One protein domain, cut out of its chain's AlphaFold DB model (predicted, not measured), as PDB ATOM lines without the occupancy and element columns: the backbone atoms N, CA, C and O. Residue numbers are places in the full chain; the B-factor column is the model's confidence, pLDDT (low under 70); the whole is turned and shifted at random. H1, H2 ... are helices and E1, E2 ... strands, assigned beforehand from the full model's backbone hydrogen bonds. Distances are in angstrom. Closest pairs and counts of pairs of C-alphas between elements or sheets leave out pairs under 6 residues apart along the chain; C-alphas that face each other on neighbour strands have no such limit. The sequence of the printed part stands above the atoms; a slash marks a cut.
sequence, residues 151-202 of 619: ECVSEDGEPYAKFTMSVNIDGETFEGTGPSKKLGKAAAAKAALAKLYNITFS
ATOM      1  N   GLU A 151     124.756 158.092 173.505       93.75
ATOM      2  CA  GLU A 151     124.309 157.396 172.300       93.75
ATOM      3  C   GLU A 151     124.561 155.894 172.427       93.75
ATOM      4  O   GLU A 151     125.538 155.462 173.038       93.75
ATOM      5  N   CYS A 152     123.635 155.083 171.922       90.75
ATOM      6  CA  CYS A 152     123.783 153.630 171.914       90.75
ATOM      7  C   CYS A 152     124.490 153.240 170.617       90.75
ATOM      8  O   CYS A 152     123.909 153.410 169.549       90.75
ATOM      9  N   VAL A 153     125.725 152.753 170.718       90.56
ATOM     10  CA  VAL A 153     126.586 152.439 169.566       90.56
ATOM     11  C   VAL A 153     126.391 150.997 169.096       90.56
ATOM     12  O   VAL A 153     126.536 150.707 167.916       90.56
ATOM     13  N   SER A 154     126.029 150.081 170.000       84.31
ATOM     14  CA  SER A 154     125.770 148.674 169.668       84.31
ATOM     15  C   SER A 154     124.725 148.061 170.603       84.31
ATOM     16  O   SER A 154     124.678 148.410 171.788       84.31
ATOM     17  N   GLU A 155     123.898 147.155 170.070       87.69
ATOM     18  CA  GLU A 155     122.921 146.340 170.817       87.69
ATOM     19  C   GLU A 155     123.143 144.819 170.661       87.69
ATOM     20  O   GLU A 155     122.354 144.022 171.181       87.69
ATOM     21  N   ASP A 156     124.231 144.430 169.988       74.00
ATOM     22  CA  ASP A 156     124.542 143.048 169.594       74.00
ATOM     23  C   ASP A 156     125.628 142.406 170.474       74.00
ATOM     24  O   ASP A 156     126.202 141.373 170.133       74.00
ATOM     25  N   GLY A 157     125.940 143.022 171.616       63.94
ATOM     26  CA  GLY A 157     126.937 142.495 172.540       63.94
ATOM     27  C   GLY A 157     126.496 141.197 173.226       63.94
ATOM     28  O   GLY A 157     125.316 140.836 173.266       63.94
ATOM     29  N   GLU A 158     127.451 140.516 173.859       62.69
ATOM     30  CA  GLU A 158     127.170 139.338 174.688       62.69
ATOM     31  C   GLU A 158     126.142 139.668 175.795       62.69
ATOM     32  O   GLU A 158     126.066 140.815 176.233       62.69
ATOM     33  N   PRO A 159     125.355 138.709 176.326       56.53
ATOM     34  CA  PRO A 159     124.235 139.000 177.238       56.53
ATOM     35  C   PRO A 159     124.558 139.885 178.460       56.53
ATOM     36  O   PRO A 159     123.674 140.552 178.998       56.53
ATOM     37  N   TYR A 160     125.813 139.908 178.914       56.78
ATOM     38  CA  TYR A 160     126.294 140.735 180.027       56.78
ATOM     39  C   TYR A 160     126.842 142.114 179.606       56.78
ATOM     40  O   TYR A 160     127.008 142.992 180.450       56.78
ATOM     41  N   ALA A 161     127.088 142.323 178.317       63.00
ATOM     42  CA  ALA A 161     127.608 143.542 177.704       63.00
ATOM     43  C   ALA A 161     126.779 143.940 176.467       63.00
ATOM     44  O   ALA A 161     127.301 144.558 175.546       63.00
ATOM     45  N   LYS A 162     125.487 143.581 176.459       75.69
ATOM     46  CA  LYS A 162     124.599 143.676 175.295       75.69
ATOM     47  C   LYS A 162     124.571 145.066 174.661       75.69
ATOM     48  O   LYS A 162     124.518 145.182 173.445       75.69
ATOM     49  N   PHE A 163     124.584 146.107 175.489       81.62
ATOM     50  CA  PHE A 163     124.500 147.491 175.042       81.62
ATOM     51  C   PHE A 163     125.835 148.200 175.246       81.62
ATOM     52  O   PHE A 163     126.294 148.320 176.387       81.62
ATOM     53  N   THR A 164     126.395 148.743 174.169       85.38
ATOM     54  CA  THR A 164     127.524 149.682 174.216       85.38
ATOM     55  C   THR A 164     126.982 151.100 174.144       85.38
ATOM     56  O   THR A 164     126.328 151.480 173.175       85.38
ATOM     57  N   MET A 165     127.234 151.887 175.186       92.62
ATOM     58  CA  MET A 165     126.850 153.292 175.263       92.62
ATOM     59  C   MET A 165     128.091 154.164 175.135       92.62
ATOM     60  O   MET A 165     129.115 153.860 175.740       92.62
ATOM     61  N   SER A 166     127.970 155.268 174.413       92.50
ATOM     62  CA  SER A 166     129.039 156.232 174.192       92.50
ATOM     63  C   SER A 166     128.612 157.641 174.596       92.50
ATOM     64  O   SER A 166     127.423 157.971 174.565       92.50
ATOM     65  N   VAL A 167     129.570 158.461 175.021       94.75
ATOM     66  CA  VAL A 167     129.401 159.893 175.285       94.75
ATOM     67  C   VAL A 167     130.611 160.649 174.743       94.75
ATOM     68  O   VAL A 167     131.749 160.292 175.043       94.75
ATOM     69  N   ASN A 168     130.367 161.693 173.949       91.81
ATOM     70  CA  ASN A 168     131.413 162.590 173.463       91.81
ATOM     71  C   ASN A 168     131.490 163.833 174.360       91.81
ATOM     72  O   ASN A 168     130.476 164.502 174.586       91.81
ATOM     73  N   ILE A 169     132.675 164.119 174.900       91.69
ATOM     74  CA  ILE A 169     132.936 165.273 175.761       91.69
ATOM     75  C   ILE A 169     134.235 165.923 175.297       91.69
ATOM     76  O   ILE A 169     135.281 165.283 175.293       91.69
ATOM     77  N   ASP A 170     134.156 167.201 174.920       85.12
ATOM     78  CA  ASP A 170     135.302 168.006 174.476       85.12
ATOM     79  C   ASP A 170     136.108 167.355 173.325       85.12
ATOM     80  O   ASP A 170     137.325 167.492 173.247       85.12
ATOM     81  N   GLY A 171     135.421 166.645 172.416       82.19
ATOM     82  CA  GLY A 171     136.029 165.976 171.260       82.19
ATOM     83  C   GLY A 171     136.559 164.568 171.550       82.19
ATOM     84  O   GLY A 171     136.929 163.857 170.618       82.19
ATOM     85  N   GLU A 172     136.546 164.126 172.810       87.88
ATOM     86  CA  GLU A 172     136.900 162.762 173.194       87.88
ATOM     87  C   GLU A 172     135.657 161.885 173.361       87.88
ATOM     88  O   GLU A 172     134.655 162.296 173.946       87.88
ATOM     89  N   THR A 173     135.735 160.644 172.882       89.81
ATOM     90  CA  THR A 173     134.638 159.674 172.971       89.81
ATOM     91  C   THR A 173     134.924 158.652 174.068       89.81
ATOM     92  O   THR A 173     135.985 158.030 174.087       89.81
ATOM     93  N   PHE A 174     133.971 158.476 174.982       90.38
ATOM     94  CA  PHE A 174     134.046 157.525 176.088       90.38
ATOM     95  C   PHE A 174     132.976 156.460 175.938       90.38
ATOM     96  O   PHE A 174     131.794 156.784 175.850       90.38
ATOM     97  N   GLU A 175     133.377 155.194 175.999       88.69
ATOM     98  CA  GLU A 175     132.468 154.065 175.842       88.69
ATOM     99  C   GLU A 175     132.323 153.249 177.124       88.69
ATOM    100  O   GLU A 175     133.222 153.164 177.963       88.69
ATOM    101  N   GLY A 176     131.158 152.630 177.274       83.94
ATOM    102  CA  GLY A 176     130.854 151.733 178.373       83.94
ATOM    103  C   GLY A 176     129.815 150.704 177.972       83.94
ATOM    104  O   GLY A 176     128.763 151.033 177.425       83.94
ATOM    105  N   THR A 177     130.099 149.443 178.282       81.00
ATOM    106  CA  THR A 177     129.198 148.328 177.991       81.00
ATOM    107  C   THR A 177     128.378 147.944 179.213       81.00
ATOM    108  O   THR A 177     128.791 148.138 180.361       81.00
ATOM    109  N   GLY A 178     127.198 147.376 178.991       76.19
ATOM    110  CA  GLY A 178     126.420 146.767 180.062       76.19
ATOM    111  C   GLY A 178     125.216 145.975 179.563       76.19
ATOM    112  O   GLY A 178     124.828 146.080 178.400       76.19
ATOM    113  N   PRO A 179     124.556 145.215 180.450       71.38
ATOM    114  CA  PRO A 179     123.400 144.395 180.084       71.38
ATOM    115  C   PRO A 179     122.129 145.231 179.847       71.38
ATOM    116  O   PRO A 179     121.107 144.715 179.408       71.38
ATOM    117  N   SER A 180     122.169 146.534 180.143       83.88
ATOM    118  CA  SER A 180     121.115 147.500 179.822       83.88
ATOM    119  C   SER A 180     121.731 148.836 179.416       83.88
ATOM    120  O   SER A 180     122.797 149.198 179.922       83.88
ATOM    121  N   LYS A 181     121.014 149.627 178.604       85.75
ATOM    122  CA  LYS A 181     121.417 151.003 178.253       85.75
ATOM    123  C   LYS A 181     121.735 151.846 179.496       85.75
ATOM    124  O   LYS A 181     122.675 152.629 179.489       85.75
ATOM    125  N   LYS A 182     120.999 151.662 180.602       87.94
ATOM    126  CA  LYS A 182     121.252 152.366 181.875       87.94
ATOM    127  C   LYS A 182     122.635 152.044 182.454       87.94
ATOM    128  O   LYS A 182     123.343 152.960 182.865       87.94
ATOM    129  N   LEU A 183     123.013 150.765 182.498       81.81
ATOM    130  CA  LEU A 183     124.309 150.340 183.036       81.81
ATOM    131  C   LEU A 183     125.464 150.673 182.087       81.81
ATOM    132  O   LEU A 183     126.490 151.144 182.565       81.81
ATOM    133  N   GLY A 184     125.264 150.547 180.769       84.31
ATOM    134  CA  GLY A 184     126.239 151.017 179.779       84.31
ATOM    135  C   GLY A 184     126.522 152.517 179.922       84.31
ATOM    136  O   GLY A 184     127.680 152.917 180.008       84.31
ATOM    137  N   LYS A 185     125.481 153.356 180.084       89.81
ATOM    138  CA  LYS A 185     125.645 154.803 180.341       89.81
ATOM    139  C   LYS A 185     126.436 155.064 181.617       89.81
ATOM    140  O   LYS A 185     127.301 155.930 181.635       89.81
ATOM    141  N   ALA A 186     126.143 154.326 182.687       87.31
ATOM    142  CA  ALA A 186     126.876 154.459 183.941       87.31
ATOM    143  C   ALA A 186     128.355 154.071 183.793       87.31
ATOM    144  O   ALA A 186     129.199 154.751 184.369       87.31
ATOM    145  N   ALA A 187     128.678 153.031 183.020       82.25
ATOM    146  CA  ALA A 187     130.056 152.636 182.728       82.25
ATOM    147  C   ALA A 187     130.796 153.700 181.897       82.25
ATOM    148  O   ALA A 187     131.876 154.132 182.298       82.25
ATOM    149  N   ALA A 188     130.176 154.202 180.824       88.31
ATOM    150  CA  ALA A 188     130.738 155.269 179.991       88.31
ATOM    151  C   ALA A 188     130.969 156.549 180.812       88.31
ATOM    152  O   ALA A 188     132.026 157.173 180.742       88.31
ATOM    153  N   ALA A 189     130.011 156.890 181.681       90.00
ATOM    154  CA  ALA A 189     130.130 158.035 182.571       90.00
ATOM    155  C   ALA A 189     131.268 157.879 183.591       90.00
ATOM    156  O   ALA A 189     131.981 158.842 183.854       90.00
ATOM    157  N   LYS A 190     131.475 156.678 184.153       84.69
ATOM    158  CA  LYS A 190     132.618 156.402 185.043       84.69
ATOM    159  C   LYS A 190     133.951 156.585 184.317       84.69
ATOM    160  O   LYS A 190     134.856 157.176 184.897       84.69
ATOM    161  N   ALA A 191     134.062 156.108 183.075       82.88
ATOM    162  CA  ALA A 191     135.272 156.267 182.269       82.88
ATOM    163  C   ALA A 191     135.583 157.752 182.008       82.88
ATOM    164  O   ALA A 191     136.708 158.196 182.243       82.88
ATOM    165  N   ALA A 192     134.568 158.533 181.622       87.81
ATOM    166  CA  ALA A 192     134.694 159.976 181.432       87.81
ATOM    167  C   ALA A 192     135.085 160.710 182.726       87.81
ATOM    168  O   ALA A 192     136.010 161.521 182.726       87.81
ATOM    169  N   LEU A 193     134.432 160.398 183.852       87.00
ATOM    170  CA  LEU A 193     134.728 161.004 185.156       87.00
ATOM    171  C   LEU A 193     136.143 160.691 185.648       87.00
ATOM    172  O   LEU A 193     136.823 161.580 186.167       87.00
ATOM    173  N   ALA A 194     136.602 159.456 185.448       81.00
ATOM    174  CA  ALA A 194     137.950 159.048 185.814       81.00
ATOM    175  C   ALA A 194     139.002 159.792 184.981       81.00
ATOM    176  O   ALA A 194     139.956 160.315 185.549       81.00
ATOM    177  N   LYS A 195     138.821 159.894 183.658       80.50
ATOM    178  CA  LYS A 195     139.814 160.534 182.782       80.50
ATOM    179  C   LYS A 195     139.813 162.060 182.892       80.50
ATOM    180  O   LYS A 195     140.872 162.659 183.038       80.50
ATOM    181  N   LEU A 196     138.639 162.691 182.822       84.50
ATOM    182  CA  LEU A 196     138.525 164.152 182.721       84.50
ATOM    183  C   LEU A 196     138.614 164.855 184.079       84.50
ATOM    184  O   LEU A 196     139.078 165.989 184.158       84.50
ATOM    185  N   TYR A 197     138.162 164.194 185.147       80.94
ATOM    186  CA  TYR A 197     138.024 164.813 186.467       80.94
ATOM    187  C   TYR A 197     138.809 164.088 187.566       80.94
ATOM    188  O   TYR A 197     138.792 164.540 188.710       80.94
ATOM    189  N   ASN A 198     139.498 162.983 187.245       72.94
ATOM    190  CA  ASN A 198     140.161 162.107 188.218       72.94
ATOM    191  C   ASN A 198     139.207 161.625 189.332       72.94
ATOM    192  O   ASN A 198     139.602 161.458 190.485       72.94
ATOM    193  N   ILE A 199     137.923 161.436 188.994       76.38
ATOM    194  CA  ILE A 199     136.889 160.938 189.909       76.38
ATOM    195  C   ILE A 199     136.625 159.470 189.584       76.38
ATOM    196  O   ILE A 199     135.923 159.136 188.630       76.38
ATOM    197  N   THR A 200     137.162 158.578 190.408       68.50
ATOM    198  CA  THR A 200     136.915 157.137 190.311       68.50
ATOM    199  C   THR A 200     135.776 156.695 191.220       68.50
ATOM    200  O   THR A 200     135.770 156.954 192.418       68.50
ATOM    201  N   PHE A 201     134.842 155.932 190.655       64.31
ATOM    202  CA  PHE A 201     133.816 155.204 191.405       64.31
ATOM    203  C   PHE A 201     134.341 153.807 191.739       64.31
ATOM    204  O   PHE A 201     133.820 152.806 191.245       64.31
ATOM    205  N   SER A 202     135.415 153.742 192.527       59.44
ATOM    206  CA  SER A 202     135.898 152.478 193.078       59.44
ATOM    207  C   SER A 202     135.219 152.217 194.429       59.44
ATOM    208  O   SER A 202     135.070 153.153 195.221       59.44
TER     209      SER A 202
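Overview. This is residues 151 to 202 of the 619 residues of the protein "Double-stranded RNA-specific editase 1" of Cryptotermes secundus (UniProt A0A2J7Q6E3). A small three-stranded sheet has one long helix, H1, packed slantwise over one face, while its other face is bare. E2 and E3 make a long hairpin, the short strand E1 runs beside residues 164 to 166 of E2, and the last residues, 198 to 202, lead off on the side of H1 away from the sheet. The printed part has 52 residues with three named strands and one named helix, in the order E1, E2, E3, H1; the sheet's order is E1, E2, E3, antiparallel throughout, and the class is mixed, helices and strands. The whole is compact, with a radius of gyration of the C-alphas of 10.8 A, and flat in outline, spanning 30 by 26 by 13 A.

Along the chain. The strand E1, residues 151 to 154, begins at C-alpha 151 at (124.309, 157.396, 172.300). E2, residues 163 to 169, is 19.7 A long from first to last C-alpha. E3, residues 172 to 178, measures 20.3 A and ends at C-alpha 178 at (126.420, 146.767, 180.062). The helix H1, residues 181 to 197, is 23.1 A long and ends at C-alpha 197 at (138.024, 164.813, 186.467).

Arrangement. The three strands form a meander, each the antiparallel neighbour of the one before, with E1 and E3 as edge strands. E1 and E2, a hairpin, stand at 140 degrees between their directions; N 153 and O 164 are 2.8 A apart, and N 166 and O 151 also 2.8 A, both within hydrogen-bond range. E2 and E3, also a hairpin, stand at 158 degrees, with N 165 and O 176 at 2.8 A and N 174 and O 167 at 2.9 A, both within range. H1 is on the sheet at a height over the sheet of 5.6 A; the arrangement is two layers, a helix on one face of a sheet, with H1 on one face of the sheet E1, E2, E3. It lies over E3 and only just over E2, on which 3 of its C-alphas fall. On the local plane H1 and E3 stand at 39 degrees, and H1 runs slantwise to the strands. The closest C-alphas of E3 and H1 are those of Gly 176 and Ala 188, 3.9 A apart; those of E2 and H1 are Met 165 and Gly 184, 5.1 A apart. In H1 every O i to N i+4 pair is within hydrogen-bond range.

Size, cuts and confidence. The two C-alphas farthest apart, those of Pro 159 and Asp 170, are 31.2 A from each other. The printed part has no cut. The links E2 to E3 and E3 to H1 are tight, and E1 to E2 is short, with 8 residues between them. The mean pLDDT of the printed part is 81.5; residues 157 to 161 and 200 to 202 are under 70.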